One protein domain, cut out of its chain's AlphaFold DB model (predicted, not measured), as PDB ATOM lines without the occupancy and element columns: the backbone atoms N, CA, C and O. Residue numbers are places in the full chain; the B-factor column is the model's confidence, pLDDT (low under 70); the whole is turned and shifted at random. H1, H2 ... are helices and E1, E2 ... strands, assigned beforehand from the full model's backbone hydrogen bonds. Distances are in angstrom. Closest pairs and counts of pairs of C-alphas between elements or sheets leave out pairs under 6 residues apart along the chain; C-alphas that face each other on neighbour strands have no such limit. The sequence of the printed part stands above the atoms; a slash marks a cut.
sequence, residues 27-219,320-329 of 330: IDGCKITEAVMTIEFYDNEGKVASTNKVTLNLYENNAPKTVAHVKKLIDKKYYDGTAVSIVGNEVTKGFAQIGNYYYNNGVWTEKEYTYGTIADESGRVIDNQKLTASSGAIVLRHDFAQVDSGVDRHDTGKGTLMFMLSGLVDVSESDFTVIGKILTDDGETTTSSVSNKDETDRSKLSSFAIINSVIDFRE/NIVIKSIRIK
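AT A GLANCE: This is residues 27 to 219 and 320 to 329 of the 330 residues of the protein "PPIase cyclophilin-type domain-containing protein" of Clostridiales bacterium (UniProt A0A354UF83). A strongly twisted sheet of eight strands curls like part of a barrel, with H1 and H2 packed on one of its faces, well separated from each other. The small hairpin E5 and E6 lies at the rim, and residues 82 to 83 pair with edge strand E10. The 203 printed residues hold ten named strands and two named helices in the order E1 E2 H1 E3 E4 E5 E6 E7 E8 E9 H2 E10; the class is mixed, with under half of the residues in named elements. The large sheet runs E3 E4 E8 E7 E9 E2 E1 E10, all antiparallel. The whole is compact, with a radius of gyration of the C-alphas of 16.5 A and spans of 47 by 41 by 34 A.

IN THESE COORDINATES: E1, residues 30 to 42, begins with C-alpha 30 at (13.337, 5.319, -36.621) and is 36.2 A long. E2, residues 48 to 59, is 31.7 A long. H1, residues 64 to 75, spans 16.2 A. The short strands E3, residues 85 to 87, E4, 95 to 98, E5, 101 to 104, and E6, 107 to 110, follow. Then come E7, residues 137 to 141, E8, 161 to 164, and E9, 176 to 182, 16.7 A long. H2, residues 207 to 217, spans 16.9 A. E10, residues 321 to 328, is 20.9 A long and ends with C-alpha 328 at (10.856, -4.021, -22.739).

HOW THE PARTS SIT: The hairpin E1 and E2 is antiparallel at 166 degrees, with N 37 and O 54 2.8 A apart. E10 is the antiparallel neighbour of E1, with N 36 and O 327 2.8 A apart. E9 pairs with E2 through N 59 and O 179, 2.9 A, and with E7 through N 138 and O 180, 2.8 A. E8 pairs with E7, N 139 and O 162 at 2.9 A, and with E4, N 163 and O 96 at 2.7 A. E3 pairs with E4, N 87 and O 95 at 2.8 A. E4 runs on into E5 at 58 degrees, and E5 pairs with E6, N 102 and O 109 at 2.9 A. H1 and H2 are on the same face, making two layers, helices on one face of a sheet. H1 has a height over the sheet of 7.9 A and touches E10, closest C-alphas Ile 74 and Ile 326, 6.0 A. H2 has a height of 6.6 A and touches E2, closest C-alphas Val 54 and Ser 207, 4.4 A. In H1 every O i to N i+4 pair is within hydrogen-bond range; in H2 3 of 7 are, beside 7 of 8 O i to N i+3 pairs.

THE WHOLE: The C-alphas farthest apart, of Ser 149 and Thr 189, are 52.8 A apart. Residues 220 to 319 are not printed, and C-alphas 219 and 320 are 11.0 A apart across the cut. The links E6 to E7, E7 to E8, E8 to E9 and E9 to H2 are long. Mean pLDDT of the printed part is 75.3; 64 residues are under 70, among them 122 to 131, 143 to 156 and 184 to 201.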
ATOM      1  N   ILE A  27       9.946   2.220 -37.999       69.81
ATOM      2  CA  ILE A  27       8.820   3.036 -38.467       69.81
ATOM      3  C   ILE A  27       9.408   4.394 -38.834       69.81
ATOM      4  O   ILE A  27      10.121   4.974 -38.019       69.81
ATOM      5  N   ASP A  28       9.155   4.856 -40.059       66.06
ATOM      6  CA  ASP A  28       9.607   6.160 -40.569       66.06
ATOM      7  C   ASP A  28      11.109   6.422 -40.333       66.06
ATOM      8  O   ASP A  28      11.512   7.455 -39.811       66.06
ATOM      9  N   GLY A  29      11.957   5.430 -40.639       69.00
ATOM     10  CA  GLY A  29      13.418   5.523 -40.462       69.00
ATOM     11  C   GLY A  29      13.907   5.426 -39.008       69.00
ATOM     12  O   GLY A  29      15.105   5.282 -38.756       69.00
ATOM     13  N   CYS A  30      12.999   5.417 -38.031       74.06
ATOM     14  CA  CYS A  30      13.337   5.319 -36.621       74.06
ATOM     15  C   CYS A  30      13.328   3.868 -36.134       74.06
ATOM     16  O   CYS A  30      12.364   3.126 -36.333       74.06
ATOM     17  N   LYS A  31      14.396   3.461 -35.439       86.38
ATOM     18  CA  LYS A  31      14.429   2.179 -34.733       86.38
ATOM     19  C   LYS A  31      13.470   2.228 -33.544       86.38
ATOM     20  O   LYS A  31      13.593   3.087 -32.676       86.38
ATOM     21  N   ILE A  32      12.560   1.263 -33.484       86.38
ATOM     22  CA  ILE A  32      11.555   1.160 -32.431       86.38
ATOM     23  C   ILE A  32      11.955   0.087 -31.425       86.38
ATOM     24  O   ILE A  32      12.223  -1.061 -31.790       86.38
ATOM     25  N   THR A  33      11.937   0.459 -30.149       91.31
ATOM     26  CA  THR A  33      11.911  -0.488 -29.035       91.31
ATOM     27  C   THR A  33      10.500  -0.537 -28.471       91.31
ATOM     28  O   THR A  33       9.984   0.464 -27.982       91.31
ATOM     29  N   GLU A  34       9.873  -1.709 -28.545       92.38
ATOM     30  CA  GLU A  34       8.559  -1.934 -27.950       92.38
ATOM     31  C   GLU A  34       8.709  -2.208 -26.448       92.38
ATOM     32  O   GLU A  34       9.508  -3.049 -26.026       92.38
ATOM     33  N   ALA A  35       7.910  -1.529 -25.635       94.31
ATOM     34  CA  ALA A  35       7.685  -1.873 -24.240       94.31
ATOM     35  C   ALA A  35       6.203  -2.182 -24.023       94.31
ATOM     36  O   ALA A  35       5.336  -1.611 -24.672       94.31
ATOM     37  N   VAL A  36       5.904  -3.100 -23.113       94.62
ATOM     38  CA  VAL A  36       4.540  -3.445 -22.721       94.62
ATOM     39  C   VAL A  36       4.316  -2.933 -21.312       94.62
ATOM     40  O   VAL A  36       4.980  -3.370 -20.367       94.62
ATOM     41  N   MET A  37       3.375  -2.009 -21.179       95.19
ATOM     42  CA  MET A  37       2.851  -1.554 -19.903       95.19
ATOM     43  C   MET A  37       1.629  -2.395 -19.537       95.19
ATOM     44  O   MET A  37       0.741  -2.599 -20.353       95.19
ATOM     45  N   THR A  38       1.598  -2.917 -18.317       94.75
ATOM     46  CA  THR A  38       0.445  -3.620 -17.748       94.75
ATOM     47  C   THR A  38      -0.210  -2.713 -16.721       94.75
ATOM     48  O   THR A  38       0.450  -2.308 -15.763       94.75
ATOM     49  N   ILE A  39      -1.485  -2.411 -16.932       92.19
ATOM     50  CA  ILE A  39      -2.293  -1.514 -16.107       92.19
ATOM     51  C   ILE A  39      -3.360  -2.343 -15.406       92.19
ATOM     52  O   ILE A  39      -4.036  -3.150 -16.048       92.19
ATOM     53  N   GLU A  40      -3.515  -2.143 -14.107       90.69
ATOM     54  CA  GLU A  40      -4.607  -2.697 -13.315       90.69
ATOM     55  C   GLU A  40      -5.615  -1.599 -12.996       90.69
ATOM     56  O   GLU A  40      -5.246  -0.533 -12.504       90.69
ATOM     57  N   PHE A  41      -6.883  -1.893 -13.273       85.88
ATOM     58  CA  PHE A  41      -8.020  -1.079 -12.875       85.88
ATOM     59  C   PHE A  41      -8.696  -1.768 -11.696       85.88
ATOM     60  O   PHE A  41      -9.032  -2.950 -11.801       85.88
ATOM     61  N   TYR A  42      -8.891  -1.053 -10.598       82.75
ATOM     62  CA  TYR A  42      -9.532  -1.563  -9.395       82.75
ATOM     63  C   TYR A  42     -10.979  -1.068  -9.297       82.75
ATOM     64  O   TYR A  42     -11.328  -0.000  -9.801       82.75
ATOM     65  N   ASP A  43     -11.835  -1.854  -8.661       77.69
ATOM     66  CA  ASP A  43     -13.186  -1.439  -8.300       77.69
ATOM     67  C   ASP A  43     -13.193  -0.573  -7.025       77.69
ATOM     68  O   ASP A  43     -12.159  -0.270  -6.424       77.69
ATOM     69  N   ASN A  44     -14.384  -0.156  -6.598       72.88
ATOM     70  CA  ASN A  44     -14.563   0.634  -5.379       72.88
ATOM     71  C   ASN A  44     -14.287  -0.154  -4.084       72.88
ATOM     72  O   ASN A  44     -14.136   0.463  -3.032       72.88
ATOM     73  N   GLU A  45     -14.185  -1.484  -4.154       74.50
ATOM     74  CA  GLU A  45     -13.809  -2.355  -3.034       74.50
ATOM     75  C   GLU A  45     -12.287  -2.572  -2.953       74.50
ATOM     76  O   GLU A  45     -11.803  -3.254  -2.047       74.50
ATOM     77  N   GLY A  46     -11.518  -2.007  -3.892       76.88
ATOM     78  CA  GLY A  46     -10.071  -2.179  -3.965       76.88
ATOM     79  C   GLY A  46      -9.642  -3.540  -4.515       76.88
ATOM     80  O   GLY A  46      -8.508  -3.962  -4.278       76.88
ATOM     81  N   LYS A  47     -10.506  -4.242  -5.257       84.12
ATOM     82  CA  LYS A  47     -10.145  -5.463  -5.993       84.12
ATOM     83  C   LYS A  47      -9.833  -5.127  -7.444       84.12
ATOM     84  O   LYS A  47     -10.410  -4.210  -8.015       84.12
ATOM     85  N   VAL A  48      -8.936  -5.893  -8.067       87.31
ATOM     86  CA  VAL A  48      -8.619  -5.731  -9.495       87.31
ATOM     87  C   VAL A  48      -9.841  -6.119 -10.330       87.31
ATOM     88  O   VAL A  48     -10.161  -7.300 -10.452       87.31
ATOM     89  N   ALA A  49     -10.493  -5.124 -10.927       84.75
ATOM     90  CA  ALA A  49     -11.613  -5.293 -11.843       84.75
ATOM     91  C   ALA A  49     -11.142  -5.721 -13.240       84.75
ATOM     92  O   ALA A  49     -11.777  -6.553 -13.884       84.75
ATOM     93  N   SER A  50     -10.016  -5.175 -13.719       85.50
ATOM     94  CA  SER A  50      -9.417  -5.597 -14.993       85.50
ATOM     95  C   SER A  50      -7.904  -5.378 -15.043       85.50
ATOM     96  O   SER A  50      -7.348  -4.540 -14.334       85.50
ATOM     97  N   THR A  51      -7.218  -6.146 -15.891       90.25
ATOM     98  CA  THR A  51      -5.784  -5.996 -16.173       90.25
ATOM     99  C   THR A  51      -5.576  -5.926 -17.675       90.25
ATOM    100  O   THR A  51      -5.920  -6.868 -18.383       90.25
ATOM    101  N   ASN A  52      -4.972  -4.843 -18.155       88.88
ATOM    102  CA  ASN A  52      -4.836  -4.566 -19.583       88.88
ATOM    103  C   ASN A  52      -3.382  -4.313 -19.961       88.88
ATOM    104  O   ASN A  52      -2.576  -3.875 -19.137       88.88
ATOM    105  N   LYS A  53      -3.040  -4.607 -21.216       90.19
ATOM    106  CA  LYS A  53      -1.703  -4.388 -21.767       90.19
ATOM    107  C   LYS A  53      -1.749  -3.257 -22.781       90.19
ATOM    108  O   LYS A  53      -2.612  -3.239 -23.641       90.19
ATOM    109  N   VAL A  54      -0.787  -2.354 -22.679       90.00
ATOM    110  CA  VAL A  54      -0.601  -1.213 -23.572       90.00
ATOM    111  C   VAL A  54       0.787  -1.327 -24.180       90.00
ATOM    112  O   VAL A  54       1.784  -1.426 -23.458       90.00
ATOM    113  N   THR A  55       0.860  -1.320 -25.506       90.94
ATOM    114  CA  THR A  55       2.131  -1.323 -26.230       90.94
ATOM    115  C   THR A  55       2.634   0.106 -26.407       90.94
ATOM    116  O   THR A  55       1.966   0.963 -26.982       90.94
ATOM    117  N   LEU A  56       3.845   0.350 -25.918       92.38
ATOM    118  CA  LEU A  56       4.577   1.601 -26.024       92.38
ATOM    119  C   LEU A  56       5.664   1.443 -27.084       92.38
ATOM    120  O   LEU A  56       6.540   0.589 -26.944       92.38
ATOM    121  N   ASN A  57       5.653   2.282 -28.115       90.69
ATOM    122  CA  ASN A  57       6.743   2.331 -29.082       90.69
ATOM    123  C   ASN A  57       7.698   3.453 -28.687       90.69
ATOM    124  O   ASN A  57       7.332   4.622 -28.775       90.69
ATOM    125  N   LEU A  58       8.916   3.099 -28.277       91.12
ATOM    126  CA  LEU A  58       9.995   4.041 -27.977       91.12
ATOM    127  C   LEU A  58      10.860   4.243 -29.225       91.12
ATOM    128  O   LEU A  58      11.371   3.278 -29.797       91.12
ATOM    129  N   TYR A  59      11.013   5.493 -29.647       88.06
ATOM    130  CA  TYR A  59      11.613   5.887 -30.919       88.06
ATOM    131  C   TYR A  59      13.094   6.181 -30.677       88.06
ATOM    132  O   TYR A  59      13.477   7.320 -30.414       88.06
ATOM    133  N   GLU A  60      13.932   5.140 -30.723       86.75
ATOM    134  CA  GLU A  60      15.313   5.177 -30.223       86.75
ATOM    135  C   GLU A  60      16.183   6.238 -30.880       86.75
ATOM    136  O   GLU A  60      17.096   6.751 -30.244       86.75
ATOM    137  N   ASN A  61      15.922   6.558 -32.143       83.69
ATOM    138  CA  ASN A  61      16.756   7.517 -32.843       83.69
ATOM    139  C   ASN A  61      16.324   8.960 -32.522       83.69
ATOM    140  O   ASN A  61      17.177   9.837 -32.507       83.69
ATOM    141  N   ASN A  62      15.043   9.217 -32.220       79.06
ATOM    142  CA  ASN A  62      14.508  10.576 -32.046       79.06
ATOM    143  C   ASN A  62      15.143  11.311 -30.851       79.06
ATOM    144  O   ASN A  62      15.602  12.440 -30.982       79.06
ATOM    145  N   ALA A  63      15.204  10.633 -29.704       82.62
ATOM    146  CA  ALA A  63      15.792  11.140 -28.466       82.62
ATOM    147  C   ALA A  63      16.632  10.028 -27.809       82.62
ATOM    148  O   ALA A  63      16.164   9.351 -26.892       82.62
ATOM    149  N   PRO A  64      17.831   9.731 -28.340       86.75
ATOM    150  CA  PRO A  64      18.555   8.503 -28.020       86.75
ATOM    151  C   PRO A  64      19.010   8.416 -26.565       86.75
ATOM    152  O   PRO A  64      18.963   7.331 -25.978       86.75
ATOM    153  N   LYS A  65      19.435   9.529 -25.961       88.62
ATOM    154  CA  LYS A  65      19.813   9.558 -24.546       88.62
ATOM    155  C   LYS A  65      18.557   9.466 -23.680       88.62
ATOM    156  O   LYS A  65      18.546   8.662 -22.747       88.62
ATOM    157  N   THR A  66      17.493  10.199 -24.011       89.19
ATOM    158  CA  THR A  66      16.229  10.178 -23.253       89.19
ATOM    159  C   THR A  66      15.579   8.795 -23.284       89.19
ATOM    160  O   THR A  66      15.205   8.252 -22.245       89.19
ATOM    161  N   VAL A  67      15.529   8.150 -24.452       91.44
ATOM    162  CA  VAL A  67      15.034   6.774 -24.598       91.44
ATOM    163  C   VAL A  67      15.922   5.788 -23.835       91.44
ATOM    164  O   VAL A  67      15.401   4.889 -23.176       91.44
ATOM    165  N   ALA A  68      17.250   5.939 -23.867       93.19
ATOM    166  CA  ALA A  68      18.149   5.088 -23.082       93.19
ATOM    167  C   ALA A  68      17.919   5.237 -21.568       93.19
ATOM    168  O   ALA A  68      17.905   4.234 -20.848       93.19
ATOM    169  N   HIS A  69      17.689   6.462 -21.095       93.62
ATOM    170  CA  HIS A  69      17.357   6.752 -19.702       93.62
ATOM    171  C   HIS A  69      16.033   6.105 -19.283       93.62
ATOM    172  O   HIS A  69      15.989   5.359 -18.307       93.62
ATOM    173  N   VAL A  70      14.975   6.264 -20.082       95.00
ATOM    174  CA  VAL A  70      13.674   5.626 -19.816       95.00
ATOM    175  C   VAL A  70      13.780   4.100 -19.834       95.00
ATOM    176  O   VAL A  70      13.236   3.434 -18.955       95.00
ATOM    177  N   LYS A  71      14.544   3.515 -20.764       95.50
ATOM    178  CA  LYS A  71      14.804   2.065 -20.784       95.50
ATOM    179  C   LYS A  71      15.507   1.594 -19.509       95.50
ATOM    180  O   LYS A  71      15.096   0.589 -18.937       95.50
ATOM    181  N   LYS A  72      16.500   2.344 -19.017       95.38
ATOM    182  CA  LYS A  72      17.159   2.068 -17.730       95.38
ATOM    183  C   LYS A  72      16.144   2.080 -16.583       95.38
ATOM    184  O   LYS A  72      16.173   1.172 -15.757       95.38
ATOM    185  N   LEU A  73      15.239   3.058 -16.532       95.62
ATOM    186  CA  LEU A  73      14.186   3.125 -15.509       95.62
ATOM    187  C   LEU A  73      13.209   1.940 -15.599       95.62
ATOM    188  O   LEU A  73      12.875   1.344 -14.572       95.62
ATOM    189  N   ILE A  74      12.814   1.540 -16.812       96.25
ATOM    190  CA  ILE A  74      11.990   0.345 -17.058       96.25
ATOM    191  C   ILE A  74      12.702  -0.922 -16.560       96.25
ATOM    192  O   ILE A  74      12.116  -1.700 -15.807       96.25
ATOM    193  N   ASP A  75      13.978  -1.115 -16.907       95.62
ATOM    194  CA  ASP A  75      14.772  -2.278 -16.483       95.62
ATOM    195  C   ASP A  75      14.972  -2.327 -14.959       95.62
ATOM    196  O   ASP A  75      15.029  -3.403 -14.358       95.62
ATOM    197  N   LYS A  76      15.038  -1.157 -14.316       95.00
ATOM    198  CA  LYS A  76      15.090  -1.003 -12.855       95.00
ATOM    199  C   LYS A  76      13.726  -1.115 -12.176       95.00
ATOM    200  O   LYS A  76      13.670  -1.000 -10.954       95.00
ATOM    201  N   LYS A  77      12.649  -1.380 -12.928       95.06
ATOM    202  CA  LYS A  77      11.273  -1.481 -12.415       95.06
ATOM    203  C   LYS A  77      10.802  -0.202 -11.717       95.06
ATOM    204  O   LYS A  77       9.969  -0.249 -10.816       95.06
ATOM    205  N   TYR A  78      11.324   0.954 -12.129       94.00
ATOM    206  CA  TYR A  78      10.974   2.241 -11.532       94.00
ATOM    207  C   TYR A  78       9.472   2.546 -11.646       94.00
ATOM    208  O   TYR A  78       8.891   3.111 -10.729       94.00
ATOM    209  N   TYR A  79       8.819   2.125 -12.726       94.38
ATOM    210  CA  TYR A  79       7.395   2.389 -12.957       94.38
ATOM    211  C   TYR A  79       6.447   1.400 -12.263       94.38
ATOM    212  O   TYR A  79       5.242   1.643 -12.211       94.38
ATOM    213  N   ASP A  80       6.962   0.289 -11.730       94.00
ATOM    214  CA  ASP A  80       6.132  -0.745 -11.112       94.00
ATOM    215  C   ASP A  80       5.467  -0.213  -9.833       94.00
ATOM    216  O   ASP A  80       6.122   0.400  -8.982       94.00
ATOM    217  N   GLY A  81       4.163  -0.459  -9.714       90.56
ATOM    218  CA  GLY A  81       3.322  -0.012  -8.606       90.56
ATOM    219  C   GLY A  81       3.023   1.486  -8.609       90.56
ATOM    220  O   GLY A  81       2.410   1.974  -7.663       90.56
ATOM    221  N   THR A  82       3.457   2.228  -9.634       89.75
ATOM    222  CA  THR A  82       3.167   3.662  -9.706       89.75
ATOM    223  C   THR A  82       1.721   3.891 -10.117       89.75
ATOM    224  O   THR A  82       1.121   3.099 -10.842       89.75
ATOM    225  N   ALA A  83       1.152   4.966  -9.608       85.81
ATOM    226  CA  ALA A  83      -0.206   5.375  -9.887       85.81
ATOM    227  C   ALA A  83      -0.270   6.222 -11.154       85.81
ATOM    228  O   ALA A  83       0.743   6.774 -11.596       85.81
ATOM    229  N   VAL A  84      -1.474   6.338 -11.708       83.81
ATOM    230  CA  VAL A  84      -1.739   7.239 -12.828       83.81
ATOM    231  C   VAL A  84      -2.393   8.511 -12.307       83.81
ATOM    232  O   VAL A  84      -3.471   8.458 -11.714       83.81
ATOM    233  N   SER A  85      -1.740   9.643 -12.551       76.44
ATOM    234  CA  SER A  85      -2.323  10.973 -12.369       76.44
ATOM    235  C   SER A  85      -2.799  11.501 -13.717       76.44
ATOM    236  O   SER A  85      -2.271  11.120 -14.764       76.44
ATOM    237  N   ILE A  86      -3.788  12.385 -13.711       73.88
ATOM    238  CA  ILE A  86      -4.387  12.921 -14.935       73.88
ATOM    239  C   ILE A  86      -4.280  14.440 -14.900       73.88
ATOM    240  O   ILE A  86      -4.343  15.069 -13.849       73.88
ATOM    241  N   VAL A  87      -4.113  15.051 -16.056       66.69
ATOM    242  CA  VAL A  87      -4.235  16.492 -16.243       66.69
ATOM    243  C   VAL A  87      -5.173  16.657 -17.427       66.69
ATOM    244  O   VAL A  87      -4.919  16.082 -18.476       66.69
ATOM    245  N   GLY A  88      -6.299  17.345 -17.261       59.94
ATOM    246  CA  GLY A  88      -7.332  17.462 -18.294       59.94
ATOM    247  C   GLY A  88      -8.758  17.494 -17.745       59.94
ATOM    248  O   GLY A  88      -9.024  17.083 -16.618       59.94
ATOM    249  N   ASN A  89      -9.695  17.959 -18.574       58.19
ATOM    250  CA  ASN A  89     -11.140  17.846 -18.338       58.19
ATOM    251  C   ASN A  89     -11.818  17.084 -19.496       58.19
ATOM    252  O   ASN A  89     -11.142  16.641 -20.423       58.19
ATOM    253  N   GLU A  90     -13.145  16.929 -19.463       58.72
ATOM    254  CA  GLU A  90     -13.893  16.217 -20.520       58.72
ATOM    255  C   GLU A  90     -13.680  16.795 -21.926       58.72
ATOM    256  O   GLU A  90     -13.713  16.059 -22.910       58.72
ATOM    257  N   VAL A  91     -13.441  18.105 -22.018       57.22
ATOM    258  CA  VAL A  91     -13.318  18.834 -23.282       57.22
ATOM    259  C   VAL A  91     -11.897  18.737 -23.825       57.22
ATOM    260  O   VAL A  91     -11.695  18.427 -24.997       57.22
ATOM    261  N   THR A  92     -10.897  18.984 -22.978       56.75
ATOM    262  CA  THR A  92      -9.499  19.083 -23.409       56.75
ATOM    263  C   THR A  92      -8.749  17.766 -23.311       56.75
ATOM    264  O   THR A  92      -7.746  17.629 -24.001       56.75
ATOM    265  N   LYS A  93      -9.206  16.796 -22.502       61.75
ATOM    266  CA  LYS A  93      -8.598  15.481 -22.178       61.75
ATOM    267  C   LYS A  93      -7.151  15.493 -21.641       61.75
ATOM    268  O   LYS A  93      -6.798  14.580 -20.910       61.75
ATOM    269  N   GLY A  94      -6.340  16.502 -21.962       74.19
ATOM    270  CA  GLY A  94      -4.963  16.736 -21.521       74.19
ATOM    271  C   GLY A  94      -4.024  15.532 -21.673       74.19
ATOM    272  O   GLY A  94      -3.823  15.043 -22.789       74.19
ATOM    273  N   PHE A  95      -3.424  15.072 -20.575       77.44
ATOM    274  CA  PHE A  95      -2.482  13.952 -20.518       77.44
ATOM    275  C   PHE A  95      -2.661  13.088 -19.259       77.44
ATOM    276  O   PHE A  95      -3.124  13.546 -18.218       77.44
ATOM    277  N   ALA A  96      -2.235  11.828 -19.337       82.50
ATOM    278  CA  ALA A  96      -2.040  10.960 -18.177       82.50
ATOM    279  C   ALA A  96      -0.545  10.890 -17.840       82.50
ATOM    280  O   ALA A  96       0.274  10.804 -18.748       82.50
ATOM    281  N   GLN A  97      -0.167  10.891 -16.565       84.00
ATOM    282  CA  GLN A  97       1.229  10.808 -16.134       84.00
ATOM    283  C   GLN A  97       1.462   9.679 -15.131       84.00
ATOM    284  O   GLN A  97       0.576   9.327 -14.350       84.00
ATOM    285  N   ILE A  98       2.675   9.129 -15.145       88.81
ATOM    286  CA  ILE A  98       3.111   8.042 -14.261       88.81
ATOM    287  C   ILE A  98       4.536   8.281 -13.763       88.81
ATOM    288  O   ILE A  98       5.304   9.033 -14.364       88.81
ATOM    289  N   GLY A  99       4.922   7.569 -12.703       87.69
ATOM    290  CA  GLY A  99       6.297   7.560 -12.189       87.69
ATOM    291  C   GLY A  99       6.518   8.368 -10.911       87.69
ATOM    292  O   GLY A  99       7.497   8.098 -10.220       87.69
ATOM    293  N   ASN A 100       5.619   9.299 -10.573       79.81
ATOM    294  CA  ASN A 100       5.807  10.210  -9.433       79.81
ATOM    295  C   ASN A 100       5.183   9.706  -8.141       79.81
ATOM    296  O   ASN A 100       5.729   9.963  -7.081       79.81
ATOM    297  N   TYR A 101       4.065   8.987  -8.205       81.12
ATOM    298  CA  TYR A 101       3.294   8.629  -7.015       81.12
ATOM    299  C   TYR A 101       2.960   7.144  -6.991       81.12
ATOM    300  O   TYR A 101       2.896   6.487  -8.030       81.12
ATOM    301  N   TYR A 102       2.728   6.617  -5.796       83.38
ATOM    302  CA  TYR A 102       2.177   5.287  -5.556       83.38
ATOM    303  C   TYR A 102       1.208   5.330  -4.371       83.38
ATOM    304  O   TYR A 102       1.268   6.237  -3.539       83.38
ATOM    305  N   TYR A 103       0.291   4.364  -4.308       75.38
ATOM    306  CA  TYR A 103      -0.672   4.274  -3.212       75.38
ATOM    307  C   TYR A 103      -0.094   3.440  -2.070       75.38
ATOM    308  O   TYR A 103       0.343   2.310  -2.291       75.38
ATOM    309  N   ASN A 104      -0.099   3.978  -0.854       75.44
ATOM    310  CA  ASN A 104       0.430   3.306   0.325       75.44
ATOM    311  C   ASN A 104      -0.487   3.541   1.527       75.44
ATOM    312  O   ASN A 104      -0.631   4.670   1.984       75.44
ATOM    313  N   ASN A 105      -1.099   2.474   2.048       72.50
ATOM    314  CA  ASN A 105      -1.928   2.505   3.262       72.50
ATOM    315  C   ASN A 105      -2.984   3.624   3.294       72.50
ATOM    316  O   ASN A 105      -3.154   4.292   4.309       72.50
ATOM    317  N   GLY A 106      -3.695   3.842   2.188       66.12
ATOM    318  CA  GLY A 106      -4.732   4.873   2.128       66.12
ATOM    319  C   GLY A 106      -4.258   6.225   1.585       66.12
ATOM    320  O   GLY A 106      -5.098   7.042   1.212       66.12
ATOM    321  N   VAL A 107      -2.941   6.440   1.489       67.31
ATOM    322  CA  VAL A 107      -2.328   7.748   1.217       67.31
ATOM    323  C   VAL A 107      -1.491   7.710  -0.062       67.31
ATOM    324  O   VAL A 107      -0.753   6.755  -0.323       67.31
ATOM    325  N   TRP A 108      -1.574   8.771  -0.865       70.69
ATOM    326  CA  TRP A 108      -0.669   8.958  -1.997       70.69
ATOM    327  C   TRP A 108       0.714   9.354  -1.513       70.69
ATOM    328  O   TRP A 108       0.886  10.372  -0.849       70.69
ATOM    329  N   THR A 109       1.710   8.550  -1.864       76.06
ATOM    330  CA  THR A 109       3.103   8.809  -1.510       76.06
ATOM    331  C   THR A 109       3.895   9.118  -2.768       76.06
ATOM    332  O   THR A 109       3.814   8.388  -3.758       76.06
ATOM    333  N   GLU A 110       4.652  10.210  -2.734       77.69
ATOM    334  CA  GLU A 110       5.601  10.541  -3.790       77.69
ATOM    335  C   GLU A 110       6.765   9.544  -3.770       77.69
ATOM    336  O   GLU A 110       7.270   9.149  -2.717       77.69
ATOM    337  N   LYS A 111       7.175   9.089  -4.947       80.31
ATOM    338  CA  LYS A 111       8.259   8.139  -5.117       80.31
ATOM    339  C   LYS A 111       9.581   8.885  -5.122       80.31
ATOM    340  O   LYS A 111       9.830   9.717  -5.987       80.31
ATOM    341  N   GLU A 112      10.462   8.515  -4.201       79.38
ATOM    342  CA  GLU A 112      11.817   9.051  -4.178       79.38
ATOM    343  C   GLU A 112      12.564   8.707  -5.479       79.38
ATOM    344  O   GLU A 112      12.635   7.545  -5.906       79.38
ATOM    345  N   TYR A 113      13.143   9.729  -6.107       79.69
ATOM    346  CA  TYR A 113      13.882   9.589  -7.351       79.69
ATOM    347  C   TYR A 113      15.395   9.541  -7.113       79.69
ATOM    348  O   TYR A 113      16.002  10.514  -6.679       79.69
ATOM    349  N   THR A 114      16.031   8.420  -7.466       81.44
ATOM    350  CA  THR A 114      17.456   8.160  -7.169       81.44
ATOM    351  C   THR A 114      18.306   7.836  -8.407       81.44
ATOM    352  O   THR A 114      19.430   7.349  -8.293       81.44
ATOM    353  N   TYR A 115      17.795   8.095  -9.617       81.94
ATOM    354  CA  TYR A 115      18.397   7.597 -10.866       81.94
ATOM    355  C   TYR A 115      19.154   8.644 -11.706       81.94
ATOM    356  O   TYR A 115      19.668   8.280 -12.771       81.94
ATOM    357  N   GLY A 116      19.289   9.880 -11.202       81.12
ATOM    358  CA  GLY A 116      19.953  11.018 -11.865       81.12
ATOM    359  C   GLY A 116      19.092  11.673 -12.950       81.12
ATOM    360  O   GLY A 116      18.172  11.037 -13.451       81.12
ATOM    361  N   THR A 117      19.334  12.933 -13.306       83.00
ATOM    362  CA  THR A 117      18.550  13.624 -14.346       83.00
ATOM    363  C   THR A 117      19.163  13.453 -15.734       83.00
ATOM    364  O   THR A 117      20.320  13.042 -15.876       83.00
ATOM    365  N   ILE A 118      18.379  13.750 -16.769       82.69
ATOM    366  CA  ILE A 118      18.844  13.841 -18.147       82.69
ATOM    367  C   ILE A 118      18.549  15.217 -18.742       82.69
ATOM    368  O   ILE A 118      17.517  15.817 -18.447       82.69
ATOM    369  N   ALA A 119      19.482  15.666 -19.582       80.62
ATOM    370  CA  ALA A 119      19.350  16.835 -20.436       80.62
ATOM    371  C   ALA A 119      18.253  16.671 -21.486       80.62
ATOM    372  O   ALA A 119      18.108  15.582 -22.053       80.62
ATOM    373  N   ASP A 120      17.549  17.757 -21.783       75.19
ATOM    374  CA  ASP A 120      16.536  17.795 -22.825       75.19
ATOM    375  C   ASP A 120      17.143  17.417 -24.186       75.19
ATOM    376  O   ASP A 120      18.237  17.838 -24.576       75.19
ATOM    377  N   GLU A 121      16.414  16.584 -24.927       76.94
ATOM    378  CA  GLU A 121      16.706  16.261 -26.324       76.94
ATOM    379  C   GLU A 121      15.566  16.695 -27.261       76.94
ATOM    380  O   GLU A 121      15.486  16.214 -28.399       76.94
ATOM    381  N   SER A 122      14.673  17.588 -26.810       68.81
ATOM    382  CA  SER A 122      13.610  18.153 -27.641       68.81
ATOM    383  C   SER A 122      14.186  18.807 -28.908       68.81
ATOM    384  O   SER A 122      15.310  19.311 -28.957       68.81
ATOM    385  N   GLY A 123      13.435  18.734 -30.010       53.22
ATOM    386  CA  GLY A 123      13.801  19.407 -31.261       53.22
ATOM    387  C   GLY A 123      14.842  18.713 -32.149       53.22
ATOM    388  O   GLY A 123      15.118  19.229 -33.233       53.22
ATOM    389  N   ARG A 124      15.384  17.538 -31.791       51.28
ATOM    390  CA  ARG A 124      16.202  16.757 -32.739       51.28
ATOM    391  C   ARG A 124      15.349  16.189 -33.874       51.28
ATOM    392  O   ARG A 124      14.375  15.479 -33.653       51.28
ATOM    393  N   VAL A 125      15.743  16.514 -35.103       50.84
ATOM    394  CA  VAL A 125      15.111  16.055 -36.344       50.84
ATOM    395  C   VAL A 125      15.909  14.878 -36.893       50.84
ATOM    396  O   VAL A 125      17.108  15.006 -37.134       50.84
ATOM    397  N   ILE A 126      15.243  13.753 -37.139       47.53
ATOM    398  CA  ILE A 126      15.772  12.689 -37.998       47.53
ATOM    399  C   ILE A 126      14.879  12.626 -39.229       47.53
ATOM    400  O   ILE A 126      13.658  12.602 -39.104       47.53
ATOM    401  N   ASP A 127      15.493  12.702 -40.409       47.56
ATOM    402  CA  ASP A 127      14.827  12.630 -41.716       47.56
ATOM    403  C   ASP A 127      13.630  13.591 -41.896       47.56
ATOM    404  O   ASP A 127      12.605  13.247 -42.479       47.56
ATOM    405  N   ASN A 128      13.774  14.841 -41.435       48.16
ATOM    406  CA  ASN A 128      12.801  15.934 -41.617       48.16
ATOM    407  C   ASN A 128      11.426  15.775 -40.935       48.16
ATOM    408  O   ASN A 128      10.530  16.572 -41.216       48.16
ATOM    409  N   GLN A 129      11.241  14.839 -39.998       55.44
ATOM    410  CA  GLN A 129       9.995  14.745 -39.227       55.44
ATOM    411  C   GLN A 129      10.250  14.856 -37.723       55.44
ATOM    412  O   GLN A 129      10.669  13.909 -37.064       55.44
ATOM    413  N   LYS A 130       9.978  16.039 -37.163       62.56
ATOM    414  CA  LYS A 130       9.925  16.247 -35.710       62.56
ATOM    415  C   LYS A 130       8.691  15.526 -35.161       62.56
ATOM    416  O   LYS A 130       7.576  15.793 -35.613       62.56
ATOM    417  N   LEU A 131       8.865  14.641 -34.177       67.44
ATOM    418  CA  LEU A 131       7.726  14.121 -33.422       67.44
ATOM    419  C   LEU A 131       7.119  15.254 -32.591       67.44
ATOM    420  O   LEU A 131       7.804  15.880 -31.787       67.44
ATOM    421  N   THR A 132       5.831  15.506 -32.788       72.00
ATOM    422  CA  THR A 132       5.066  16.476 -32.004       72.00
ATOM    423  C   THR A 132       4.389  15.790 -30.820       72.00
ATOM    424  O   THR A 132       4.070  14.597 -30.882       72.00
ATOM    425  N   ALA A 133       4.149  16.539 -29.741       73.25
ATOM    426  CA  ALA A 133       3.315  16.095 -28.623       73.25
ATOM    427  C   ALA A 133       1.831  16.133 -29.013       73.25
ATOM    428  O   ALA A 133       1.051  16.953 -28.541       73.25
ATOM    429  N   SER A 134       1.453  15.254 -29.936       75.38
ATOM    430  CA  SER A 134       0.066  15.023 -30.320       75.38
ATOM    431  C   SER A 134      -0.545  13.874 -29.522       75.38
ATOM    432  O   SER A 134       0.149  13.158 -28.801       75.38
ATOM    433  N   SER A 135      -1.857  13.678 -29.659       79.62
ATOM    434  CA  SER A 135      -2.567  12.545 -29.059       79.62
ATOM    435  C   SER A 135      -1.842  11.212 -29.328       79.62
ATOM    436  O   SER A 135      -1.422  10.926 -30.451       79.62
ATOM    437  N   GLY A 136      -1.645  10.429 -28.269       80.81
ATOM    438  CA  GLY A 136      -0.884   9.181 -28.270       80.81
ATOM    439  C   GLY A 136       0.628   9.352 -28.106       80.81
ATOM    440  O   GLY A 136       1.325   8.347 -27.971       80.81
ATOM    441  N   ALA A 137       1.171  10.573 -28.094       85.25
ATOM    442  CA  ALA A 137       2.591  10.788 -27.836       85.25
ATOM    443  C   ALA A 137       2.977  10.382 -26.407       85.25
ATOM    444  O   ALA A 137       2.226  10.577 -25.451       85.25
ATOM    445  N   ILE A 138       4.183   9.831 -26.286       89.44
ATOM    446  CA  ILE A 138       4.847   9.524 -25.023       89.44
ATOM    447  C   ILE A 138       5.961  10.548 -24.858       89.44
ATOM    448  O   ILE A 138       6.829  10.663 -25.733       89.44
ATOM    449  N   VAL A 139       5.955  11.263 -23.741       87.00
ATOM    450  CA  VAL A 139       6.948  12.296 -23.454       87.00
ATOM    451  C   VAL A 139       7.587  12.069 -22.086       87.00
ATOM    452  O   VAL A 139       6.925  11.608 -21.153       87.00
ATOM    453  N   LEU A 140       8.881  12.371 -21.970       87.62
ATOM    454  CA  LEU A 140       9.536  12.530 -20.673       87.62
ATOM    455  C   LEU A 140       9.341  13.979 -20.228       87.62
ATOM    456  O   LEU A 140       9.675  14.898 -20.977       87.62
ATOM    457  N   ARG A 141       8.793  14.163 -19.027       81.25
ATOM    458  CA  ARG A 141       8.590  15.478 -18.416       81.25
ATOM    459  C   ARG A 141       9.895  15.991 -17.795       81.25
ATOM    460  O   ARG A 141      10.608  15.221 -17.148       81.25
ATOM    461  N   HIS A 142      10.155  17.285 -17.959       72.81
ATOM    462  CA  HIS A 142      11.147  18.037 -17.192       72.81
ATOM    463  C   HIS A 142      10.456  18.805 -16.052       72.81
ATOM    464  O   HIS A 142       9.251  19.065 -16.109       72.81
ATOM    465  N   ASP A 143      11.199  19.141 -15.000       66.75
ATOM    466  CA  ASP A 143      10.720  20.037 -13.949       66.75
ATOM    467  C   ASP A 143      10.386  21.407 -14.575       66.75
ATOM    468  O   ASP A 143      11.153  21.955 -15.368       66.75
ATOM    469  N   PHE A 144       9.234  21.977 -14.219       53.84
ATOM    470  CA  PHE A 144       8.774  23.248 -14.793       53.84
ATOM    471  C   PHE A 144       9.469  24.478 -14.176       53.84
ATOM    472  O   PHE A 144       9.511  25.544 -14.799       53.84
ATOM    473  N   ALA A 145      10.050  24.325 -12.981       52.00
ATOM    474  CA  ALA A 145      10.696  25.387 -12.215       52.00
ATOM    475  C   ALA A 145      12.217  25.457 -12.452       52.00
ATOM    476  O   ALA A 145      12.906  24.440 -12.518       52.00
ATOM    477  N   GLN A 146      12.753  26.676 -12.540       46.47
ATOM    478  CA  GLN A 146      14.180  26.949 -12.719       46.47
ATOM    479  C   GLN A 146      14.958  26.720 -11.419       46.47
ATOM    480  O   GLN A 146      15.215  27.695 -10.731       46.47
ATOM    481  N   VAL A 147      15.326  25.481 -11.073       47.16
ATOM    482  CA  VAL A 147      16.047  25.154  -9.823       47.16
ATOM    483  C   VAL A 147      17.120  26.209  -9.512       47.16
ATOM    484  O   VAL A 147      18.040  26.426 -10.306       47.16
ATOM    485  N   ASP A 148      16.970  26.892  -8.374       42.34
ATOM    486  CA  ASP A 148      17.923  27.891  -7.892       42.34
ATOM    487  C   ASP A 148      19.350  27.317  -7.996       42.34
ATOM    488  O   ASP A 148      19.563  26.149  -7.663       42.34
ATOM    489  N   SER A 149      20.323  28.127  -8.442       43.00
ATOM    490  CA  SER A 149      21.754  27.794  -8.667       43.00
ATOM    491  C   SER A 149      22.213  27.263 -10.044       43.00
ATOM    492  O   SER A 149      23.233  26.583 -10.143       43.00
ATOM    493  N   GLY A 150      21.573  27.677 -11.143       46.84
ATOM    494  CA  GLY A 150      22.196  27.591 -12.479       46.84
ATOM    495  C   GLY A 150      22.109  26.224 -13.164       46.84
ATOM    496  O   GLY A 150      22.882  25.957 -14.085       46.84
ATOM    497  N   VAL A 151      21.167  25.381 -12.744       47.31
ATOM    498  CA  VAL A 151      20.743  24.206 -13.510       47.31
ATOM    499  C   VAL A 151      19.649  24.658 -14.472       47.31
ATOM    500  O   VAL A 151      18.635  25.213 -14.049       47.31
ATOM    501  N   ASP A 152      19.869  24.471 -15.771       56.84
ATOM    502  CA  ASP A 152      18.834  24.712 -16.768       56.84
ATOM    503  C   ASP A 152      17.662  23.752 -16.493       56.84
ATOM    504  O   ASP A 152      17.876  22.552 -16.323       56.84
ATOM    505  N   ARG A 153      16.421  24.253 -16.426       59.50
ATOM    506  CA  ARG A 153      15.223  23.414 -16.224       59.50
ATOM    507  C   ARG A 153      15.097  22.344 -17.309       59.50
ATOM    508  O   ARG A 153      14.551  21.273 -17.060       59.50
ATOM    509  N   HIS A 154      15.673  22.605 -18.480       60.31
ATOM    510  CA  HIS A 154      15.785  21.652 -19.574       60.31
ATOM    511  C   HIS A 154      16.636  20.418 -19.191       60.31
ATOM    512  O   HIS A 154      16.472  19.367 -19.788       60.31
ATOM    513  N   ASP A 155      17.444  20.459 -18.123       63.97
ATOM    514  CA  ASP A 155      18.314  19.354 -17.686       63.97
ATOM    515  C   ASP A 155      17.798  18.521 -16.502       63.97
ATOM    516  O   ASP A 155      18.548  17.843 -15.787       63.97
ATOM    517  N   THR A 156      16.485  18.539 -16.298       69.06
ATOM    518  CA  THR A 156      15.838  17.972 -15.106       69.06
ATOM    519  C   THR A 156      15.048  16.694 -15.381       69.06
ATOM    520  O   THR A 156      14.217  16.291 -14.574       69.06
ATOM    521  N   GLY A 157      15.300  16.003 -16.498       71.31
ATOM    522  CA  GLY A 157      14.493  14.858 -16.911       71.31
ATOM    523  C   GLY A 157      14.673  13.712 -15.921       71.31
ATOM    524  O   GLY A 157      15.717  13.061 -15.903       71.31
ATOM    525  N   LYS A 158      13.684  13.479 -15.055       84.06
ATOM    526  CA  LYS A 158      13.739  12.432 -14.025       84.06
ATOM    527  C   LYS A 158      13.138  11.140 -14.569       84.06
ATOM    528  O   LYS A 158      13.655  10.558 -15.519       84.06
ATOM    529  N   GLY A 159      12.059  10.668 -13.954       85.94
ATOM    530  CA  GLY A 159      11.378   9.439 -14.331       85.94
ATOM    531  C   GLY A 159       9.919   9.621 -14.705       85.94
ATOM    532  O   GLY A 159       9.274   8.618 -14.974       85.94
ATOM    533  N   THR A 160       9.383  10.838 -14.735       87.12
ATOM    534  CA  THR A 160       7.962  11.081 -14.999       87.12
ATOM    535  C   THR A 160       7.650  10.952 -16.488       87.12
ATOM    536  O   THR A 160       8.154  11.724 -17.306       87.12
ATOM    537  N   LEU A 161       6.804   9.989 -16.849       89.88
ATOM    538  CA  LEU A 161       6.304   9.848 -18.219       89.88
ATOM    539  C   LEU A 161       4.916  10.459 -18.325       89.88
ATOM    540  O   LEU A 161       4.088  10.222 -17.447       89.88
ATOM    541  N   MET A 162       4.656  11.174 -19.418       86.38
ATOM    542  CA  MET A 162       3.318  11.638 -19.776       86.38
ATOM    543  C   MET A 162       2.867  11.001 -21.093       86.38
ATOM    544  O   MET A 162       3.647  10.828 -22.032       86.38
ATOM    545  N   PHE A 163       1.589  10.651 -21.140       87.31
ATOM    546  CA  PHE A 163       0.876  10.101 -22.280       87.31
ATOM    547  C   PHE A 163      -0.172  11.118 -22.713       87.31
ATOM    548  O   PHE A 163      -1.138  11.374 -21.990       87.31
ATOM    549  N   MET A 164       0.020  11.707 -23.886       81.12
ATOM    550  CA  MET A 164      -0.861  12.753 -24.395       81.12
ATOM    551  C   MET A 164      -2.209  12.143 -24.798       81.12
ATOM    552  O   MET A 164      -2.261  11.281 -25.676       81.12
ATOM    553  N   LEU A 165      -3.306  12.577 -24.171       79.12
ATOM    554  CA  LEU A 165      -4.659  12.103 -24.493       79.12
ATOM    555  C   LEU A 165      -5.282  12.954 -25.608       79.12
ATOM    556  O   LEU A 165      -5.961  12.431 -26.492       79.12
ATOM    557  N   SER A 166      -4.969  14.249 -25.643       71.69
ATOM    558  CA  SER A 166      -5.286  15.152 -26.754       71.69
ATOM    559  C   SER A 166      -4.041  15.867 -27.283       71.69
ATOM    560  O   SER A 166      -2.958  15.780 -26.710       71.69
ATOM    561  N   GLY A 167      -4.194  16.554 -28.418       56.22
ATOM    562  CA  GLY A 167      -3.143  17.383 -29.015       56.22
ATOM    563  C   GLY A 167      -3.140  18.843 -28.552       56.22
ATOM    564  O   GLY A 167      -2.514  19.655 -29.219       56.22
ATOM    565  N   LEU A 168      -3.872  19.192 -27.488       48.62
ATOM    566  CA  LEU A 168      -4.074  20.578 -27.042       48.62
ATOM    567  C   LEU A 168      -3.638  20.761 -25.594       48.62
ATOM    568  O   LEU A 168      -4.432  21.101 -24.721       48.62
ATOM    569  N   VAL A 169      -2.362  20.529 -25.328       51.06
ATOM    570  CA  VAL A 169      -1.760  21.159 -24.162       51.06
ATOM    571  C   VAL A 169      -0.655  22.039 -24.713       51.06
ATOM    572  O   VAL A 169       0.258  21.527 -25.359       51.06
ATOM    573  N   ASP A 170      -0.766  23.351 -24.489       47.34
ATOM    574  CA  ASP A 170       0.315  24.337 -24.647       47.34
ATOM    575  C   ASP A 170       1.430  24.045 -23.622       47.34
ATOM    576  O   ASP A 170       1.857  24.887 -22.832       47.34
ATOM    577  N   VAL A 171       1.911  22.801 -23.587       50.66
ATOM    578  CA  VAL A 171       3.184  22.491 -22.961       50.66
ATOM    579  C   VAL A 171       4.205  23.082 -23.920       50.66
ATOM    580  O   VAL A 171       4.228  22.723 -25.102       50.66
ATOM    581  N   SER A 172       5.001  24.048 -23.462       52.16
ATOM    582  CA  SER A 172       6.002  24.640 -24.345       52.16
ATOM    583  C   SER A 172       6.951  23.527 -24.782       52.16
ATOM    584  O   SER A 172       7.332  22.694 -23.961       52.16
ATOM    585  N   GLU A 173       7.297  23.461 -26.071       51.78
ATOM    586  CA  GLU A 173       8.089  22.354 -26.633       51.78
ATOM    587  C   GLU A 173       9.448  22.152 -25.937       51.78
ATOM    588  O   GLU A 173      10.081  21.123 -26.142       51.78
ATOM    589  N   SER A 174       9.878  23.118 -25.121       54.44
ATOM    590  CA  SER A 174      11.085  23.067 -24.306       54.44
ATOM    591  C   SER A 174      10.909  22.365 -22.947       54.44
ATOM    592  O   SER A 174      11.894  22.050 -22.289       54.44
ATOM    593  N   ASP A 175       9.682  22.098 -22.493       64.44
ATOM    594  CA  ASP A 175       9.414  21.552 -21.149       64.44
ATOM    595  C   ASP A 175       9.345  20.004 -21.129       64.44
ATOM    596  O   ASP A 175       9.146  19.379 -20.085       64.44
ATOM    597  N   PHE A 176       9.512  19.341 -22.279       75.81
ATOM    598  CA  PHE A 176       9.433  17.881 -22.402       75.81
ATOM    599  C   PHE A 176      10.183  17.366 -23.636       75.81
ATOM    600  O   PHE A 176      10.280  18.037 -24.660       75.81
ATOM    601  N   THR A 177      10.625  16.109 -23.589       82.12
ATOM    602  CA  THR A 177      11.150  15.412 -24.772       82.12
ATOM    603  C   THR A 177      10.148  14.361 -25.253       82.12
ATOM    604  O   THR A 177       9.785  13.457 -24.498       82.12
ATOM    605  N   VAL A 178       9.742  14.409 -26.528       85.25
ATOM    606  CA  VAL A 178       8.943  13.335 -27.148       85.25
ATOM    607  C   VAL A 178       9.828  12.120 -27.423       85.25
ATOM    608  O   VAL A 178      10.789  12.190 -28.189       85.25
ATOM    609  N   ILE A 179       9.494  10.985 -26.811       88.62
ATOM    610  CA  ILE A 179      10.301   9.756 -26.869       88.62
ATOM    611  C   ILE A 179       9.612   8.616 -27.613       88.62
ATOM    612  O   ILE A 179      10.230   7.581 -27.872       88.62
ATOM    613  N   GLY A 180       8.330   8.766 -27.937       88.06
ATOM    614  CA  GLY A 180       7.601   7.706 -28.602       88.06
ATOM    615  C   GLY A 180       6.119   7.958 -28.786       88.06
ATOM    616  O   GLY A 180       5.637   9.077 -28.618       88.06
ATOM    617  N   LYS A 181       5.403   6.892 -29.147       86.75
ATOM    618  CA  LYS A 181       3.952   6.899 -29.355       86.75
ATOM    619  C   LYS A 181       3.307   5.600 -28.883       86.75
ATOM    620  O   LYS A 181       3.895   4.522 -28.987       86.75
ATOM    621  N   ILE A 182       2.072   5.710 -28.422       86.31
ATOM    622  CA  ILE A 182       1.114   4.613 -28.332       86.31
ATOM    623  C   ILE A 182       0.392   4.565 -29.678       86.31
ATOM    624  O   ILE A 182      -0.075   5.592 -30.171       86.31
ATOM    625  N   LEU A 183       0.332   3.393 -30.305       71.69
ATOM    626  CA  LEU A 183      -0.394   3.255 -31.567       71.69
ATOM    627  C   LEU A 183      -1.899   3.340 -31.309       71.69
ATOM    628  O   LEU A 183      -2.410   2.755 -30.355       71.69
ATOM    629  N   THR A 184      -2.602   4.063 -32.179       65.62
ATOM    630  CA  THR A 184      -4.066   4.172 -32.143       65.62
ATOM    631  C   THR A 184      -4.754   2.866 -32.538       65.62
ATOM    632  O   THR A 184      -5.871   2.612 -32.096       65.62
ATOM    633  N   ASP A 185      -4.066   2.048 -33.336       62.66
ATOM    634  CA  ASP A 185      -4.466   0.718 -33.784       62.66
ATOM    635  C   ASP A 185      -3.233  -0.200 -33.716       62.66
ATOM    636  O   ASP A 185      -2.223   0.029 -34.388       62.66
ATOM    637  N   ASP A 186      -3.279  -1.193 -32.835       63.03
ATOM    638  CA  ASP A 186      -2.283  -2.250 -32.657       63.03
ATOM    639  C   ASP A 186      -2.679  -3.563 -33.364       63.03
ATOM    640  O   ASP A 186      -2.042  -4.598 -33.152       63.03
ATOM    641  N   GLY A 187      -3.664  -3.511 -34.268       50.75
ATOM    642  CA  GLY A 187      -4.193  -4.646 -35.022       50.75
ATOM    643  C   GLY A 187      -5.421  -5.297 -34.380       50.75
ATOM    644  O   GLY A 187      -5.887  -6.324 -34.880       50.75
ATOM    645  N   GLU A 188      -5.949  -4.728 -33.292       51.69
ATOM    646  CA  GLU A 188      -7.192  -5.171 -32.664       51.69
ATOM    647  C   GLU A 188      -8.409  -4.501 -33.331       51.69
ATOM    648  O   GLU A 188      -8.582  -3.287 -33.339       51.69
ATOM    649  N   THR A 189      -9.263  -5.322 -33.947       42.28
ATOM    650  CA  THR A 189     -10.240  -4.945 -34.988       42.28
ATOM    651  C   THR A 189     -11.489  -4.180 -34.533       42.28
ATOM    652  O   THR A 189     -12.465  -4.135 -35.283       42.28
ATOM    653  N   THR A 190     -11.533  -3.591 -33.342       47.53
ATOM    654  CA  THR A 190     -12.742  -2.890 -32.886       47.53
ATOM    655  C   THR A 190     -12.516  -1.397 -32.704       47.53
ATOM    656  O   THR A 190     -12.000  -0.937 -31.696       47.53
ATOM    657  N   THR A 191     -13.027  -0.635 -33.675       40.69
ATOM    658  CA  THR A 191     -13.269   0.821 -33.679       40.69
ATOM    659  C   THR A 191     -14.290   1.285 -32.631       40.69
ATOM    660  O   THR A 191     -14.846   2.379 -32.738       40.69
ATOM    661  N   SER A 192     -14.583   0.469 -31.623       41.78
ATOM    662  CA  SER A 192     -15.612   0.769 -30.643       41.78
ATOM    663  C   SER A 192     -15.087   1.847 -29.696       41.78
ATOM    664  O   SER A 192     -14.262   1.593 -28.821       41.78
ATOM    665  N   SER A 193     -15.576   3.069 -29.880       44.03
ATOM    666  CA  SER A 193     -15.512   4.153 -28.907       44.03
ATOM    667  C   SER A 193     -16.282   3.737 -27.650       44.03
ATOM    668  O   SER A 193     -17.457   4.066 -27.508       44.03
ATOM    669  N   VAL A 194     -15.662   2.950 -26.775       44.53
ATOM    670  CA  VAL A 194     -16.283   2.524 -25.517       44.53
ATOM    671  C   VAL A 194     -15.431   3.043 -24.372       44.53
ATOM    672  O   VAL A 194     -14.469   2.418 -23.937       44.53
ATOM    673  N   SER A 195     -15.754   4.262 -23.956       45.50
ATOM    674  CA  SER A 195     -15.187   4.948 -22.797       45.50
ATOM    675  C   SER A 195     -16.259   5.006 -21.715       45.50
ATOM    676  O   SER A 195     -16.927   6.028 -21.545       45.50
ATOM    677  N   ASN A 196     -16.521   3.873 -21.060       51.28
ATOM    678  CA  ASN A 196     -17.264   3.909 -19.812       51.28
ATOM    679  C   ASN A 196     -16.446   3.260 -18.693       51.28
ATOM    680  O   ASN A 196     -15.846   2.194 -18.861       51.28
ATOM    681  N   LYS A 197     -16.435   3.919 -17.533       53.62
ATOM    682  CA  LYS A 197     -15.775   3.475 -16.298       53.62
ATOM    683  C   LYS A 197     -16.262   2.084 -15.872       53.62
ATOM    684  O   LYS A 197     -15.464   1.284 -15.380       53.62
ATOM    685  N   ASP A 198     -17.526   1.790 -16.172       55.16
ATOM    686  CA  ASP A 198     -18.232   0.548 -15.837       55.16
ATOM    687  C   ASP A 198     -17.943  -0.623 -16.791       55.16
ATOM    688  O   ASP A 198     -18.275  -1.771 -16.488       55.16
ATOM    689  N   GLU A 199     -17.308  -0.371 -17.942       60.31
ATOM    690  CA  GLU A 199     -16.894  -1.437 -18.854       60.31
ATOM    691  C   GLU A 199     -15.773  -2.240 -18.180       60.31
ATOM    692  O   GLU A 199     -14.689  -1.722 -17.919       60.31
ATOM    693  N   THR A 200     -16.004  -3.509 -17.857       58.97
ATOM    694  CA  THR A 200     -14.993  -4.356 -17.197       58.97
ATOM    695  C   THR A 200     -14.087  -5.076 -18.196       58.97
ATOM    696  O   THR A 200     -12.943  -5.394 -17.868       58.97
ATOM    697  N   ASP A 201     -14.548  -5.264 -19.436       66.75
ATOM    698  CA  ASP A 201     -13.784  -5.915 -20.500       66.75
ATOM    699  C   ASP A 201     -13.125  -4.888 -21.430       66.75
ATOM    700  O   ASP A 201     -13.653  -4.507 -22.471       66.75
ATOM    701  N   ARG A 202     -11.919  -4.456 -21.052       73.00
ATOM    702  CA  ARG A 202     -11.058  -3.585 -21.870       73.00
ATOM    703  C   ARG A 202     -10.112  -4.376 -22.784       73.00
ATOM    704  O   ARG A 202      -9.261  -3.778 -23.432       73.00
ATOM    705  N   SER A 203     -10.255  -5.704 -22.861       69.25
ATOM    706  CA  SER A 203      -9.316  -6.584 -23.580       69.25
ATOM    707  C   SER A 203      -9.401  -6.510 -25.106       69.25
ATOM    708  O   SER A 203      -8.590  -7.135 -25.775       69.25
ATOM    709  N   LYS A 204     -10.392  -5.782 -25.636       72.44
ATOM    710  CA  LYS A 204     -10.631  -5.568 -27.076       72.44
ATOM    711  C   LYS A 204     -10.361  -4.125 -27.512       72.44
ATOM    712  O   LYS A 204     -10.681  -3.741 -28.638       72.44
ATOM    713  N   LEU A 205      -9.912  -3.289 -26.579       77.38
ATOM    714  CA  LEU A 205      -9.589  -1.896 -26.840       77.38
ATOM    715  C   LEU A 205      -8.138  -1.807 -27.295       77.38
ATOM    716  O   LEU A 205      -7.261  -2.421 -26.689       77.38
ATOM    717  N   SER A 206      -7.874  -0.961 -28.289       81.56
ATOM    718  CA  SER A 206      -6.495  -0.659 -28.661       81.56
ATOM    719  C   SER A 206      -5.726  -0.051 -27.487       81.56
ATOM    720  O   SER A 206      -6.298   0.590 -26.595       81.56
ATOM    721  N   SER A 207      -4.400  -0.181 -27.517       86.75
ATOM    722  CA  SER A 207      -3.501   0.413 -26.519       86.75
ATOM    723  C   SER A 207      -3.818   1.889 -26.217       86.75
ATOM    724  O   SER A 207      -3.814   2.299 -25.053       86.75
ATOM    725  N   PHE A 208      -4.127   2.696 -27.240       84.94
ATOM    726  CA  PHE A 208      -4.495   4.100 -27.044       84.94
ATOM    727  C   PHE A 208      -5.873   4.265 -26.394       84.94
ATOM    728  O   PHE A 208      -6.021   5.096 -25.502       84.94
ATOM    729  N   ALA A 209      -6.871   3.470 -26.788       82.38
ATOM    730  CA  ALA A 209      -8.206   3.526 -26.193       82.38
ATOM    731  C   ALA A 209      -8.185   3.159 -24.699       82.38
ATOM    732  O   ALA A 209      -8.844   3.827 -23.901       82.38
ATOM    733  N   ILE A 210      -7.360   2.182 -24.298       85.62
ATOM    734  CA  ILE A 210      -7.140   1.836 -22.883       85.62
ATOM    735  C   ILE A 210      -6.600   3.047 -22.112       85.62
ATOM    736  O   ILE A 210      -7.150   3.403 -21.072       85.62
ATOM    737  N   ILE A 211      -5.556   3.704 -22.624       85.31
ATOM    738  CA  ILE A 211      -4.957   4.885 -21.982       85.31
ATOM    739  C   ILE A 211      -5.930   6.062 -21.953       85.31
ATOM    740  O   ILE A 211      -6.062   6.724 -20.929       85.31
ATOM    741  N   ASN A 212      -6.665   6.293 -23.039       81.81
ATOM    742  CA  ASN A 212      -7.660   7.352 -23.103       81.81
ATOM    743  C   ASN A 212      -8.831   7.114 -22.133       81.81
ATOM    744  O   ASN A 212      -9.350   8.085 -21.599       81.81
ATOM    745  N   SER A 213      -9.207   5.861 -21.842       80.81
ATOM    746  CA  SER A 213     -10.267   5.536 -20.865       80.81
ATOM    747  C   SER A 213      -9.927   5.930 -19.423       80.81
ATOM    748  O   SER A 213     -10.811   6.021 -18.577       80.81
ATOM    749  N   VAL A 214      -8.656   6.217 -19.126       80.69
ATOM    750  CA  VAL A 214      -8.238   6.681 -17.797       80.69
ATOM    751  C   VAL A 214      -8.934   8.000 -17.421       80.69
ATOM    752  O   VAL A 214      -9.224   8.207 -16.247       80.69
ATOM    753  N   ILE A 215      -9.307   8.847 -18.395       75.62
ATOM    754  CA  ILE A 215     -10.044  10.107 -18.156       75.62
ATOM    755  C   ILE A 215     -11.421   9.901 -17.498       75.62
ATOM    756  O   ILE A 215     -11.923  10.803 -16.820       75.62
ATOM    757  N   ASP A 216     -12.021   8.719 -17.664       75.06
ATOM    758  CA  ASP A 216     -13.316   8.364 -17.067       75.06
ATOM    759  C   ASP A 216     -13.183   8.137 -15.551       75.06
ATOM    760  O   ASP A 216     -14.152   8.205 -14.796       75.06
ATOM    761  N   PHE A 217     -11.954   7.927 -15.077       74.94
ATOM    762  CA  PHE A 217     -11.608   7.767 -13.672       74.94
ATOM    763  C   PHE A 217     -11.088   9.070 -13.067       74.94
ATOM    764  O   PHE A 217     -10.276   9.018 -12.164       74.94
ATOM    765  N   ARG A 218     -11.494  10.252 -13.535       71.69
ATOM    766  CA  ARG A 218     -11.040  11.519 -12.922       71.69
ATOM    767  C   ARG A 218     -11.837  11.931 -11.670       71.69
ATOM    768  O   ARG A 218     -11.333  12.716 -10.878       71.69
ATOM    769  N   GLU A 219     -13.057  11.413 -11.480       74.44
ATOM    770  CA  GLU A 219     -13.949  11.772 -10.354       74.44
ATOM    771  C   GLU A 219     -14.400  10.524  -9.594       74.44
ATOM    772  O   GLU A 219     -14.936   9.592 -10.199       74.44
ATOM    773  N   ASN A 320      -7.765   3.644  -8.060       75.94
ATOM    774  CA  ASN A 320      -8.221   2.549  -8.865       75.94
ATOM    775  C   ASN A 320      -7.391   2.314 -10.131       75.94
ATOM    776  O   ASN A 320      -7.793   1.470 -10.919       75.94
ATOM    777  N   ILE A 321      -6.276   3.017 -10.374       85.44
ATOM    778  CA  ILE A 321      -5.431   2.750 -11.552       85.44
ATOM    779  C   ILE A 321      -3.962   2.660 -11.152       85.44
ATOM    780  O   ILE A 321      -3.353   3.639 -10.717       85.44
ATOM    781  N   VAL A 322      -3.379   1.479 -11.358       89.00
ATOM    782  CA  VAL A 322      -1.989   1.182 -11.000       89.00
ATOM    783  C   VAL A 322      -1.244   0.604 -12.195       89.00
ATOM    784  O   VAL A 322      -1.713  -0.304 -12.884       89.00
ATOM    785  N   ILE A 323      -0.026   1.089 -12.413       93.44
ATOM    786  CA  ILE A 323       0.923   0.487 -13.339       93.44
ATOM    787  C   ILE A 323       1.531  -0.737 -12.665       93.44
ATOM    788  O   ILE A 323       2.517  -0.647 -11.936       93.44
ATOM    789  N   LYS A 324       0.959  -1.915 -12.923       94.56
ATOM    790  CA  LYS A 324       1.494  -3.185 -12.417       94.56
ATOM    791  C   LYS A 324       2.945  -3.378 -12.843       94.56
ATOM    792  O   LYS A 324       3.782  -3.807 -12.051       94.56
ATOM    793  N   SER A 325       3.241  -3.090 -14.111       95.94
ATOM    794  CA  SER A 325       4.605  -3.171 -14.627       95.94
ATOM    795  C   SER A 325       4.782  -2.502 -15.978       95.94
ATOM    796  O   SER A 325       3.853  -2.497 -16.779       95.94
ATOM    797  N   ILE A 326       6.011  -2.086 -16.288       97.00
ATOM    798  CA  ILE A 326       6.453  -1.822 -17.667       97.00
ATOM    799  C   ILE A 326       7.641  -2.725 -17.986       97.00
ATOM    800  O   ILE A 326       8.547  -2.866 -17.163       97.00
ATOM    801  N   ARG A 327       7.647  -3.373 -19.155       97.12
ATOM    802  CA  ARG A 327       8.725  -4.283 -19.578       97.12
ATOM    803  C   ARG A 327       9.087  -4.069 -21.039       97.12
ATOM    804  O   ARG A 327       8.200  -4.037 -21.883       97.12
ATOM    805  N   ILE A 328      10.379  -4.000 -21.350       95.06
ATOM    806  CA  ILE A 328      10.856  -4.021 -22.739       95.06
ATOM    807  C   ILE A 328      10.574  -5.406 -23.335       95.06
ATOM    808  O   ILE A 328      10.887  -6.430 -22.720       95.06
ATOM    809  N   LYS A 329       9.981  -5.436 -24.529       87.75
ATOM    810  CA  LYS A 329       9.741  -6.664 -25.285       87.75
ATOM    811  C   LYS A 329      11.077  -7.160 -25.841       87.75
ATOM    812  O   LYS A 329      11.775  -6.417 -26.531       87.75
TER     813      LYS A 329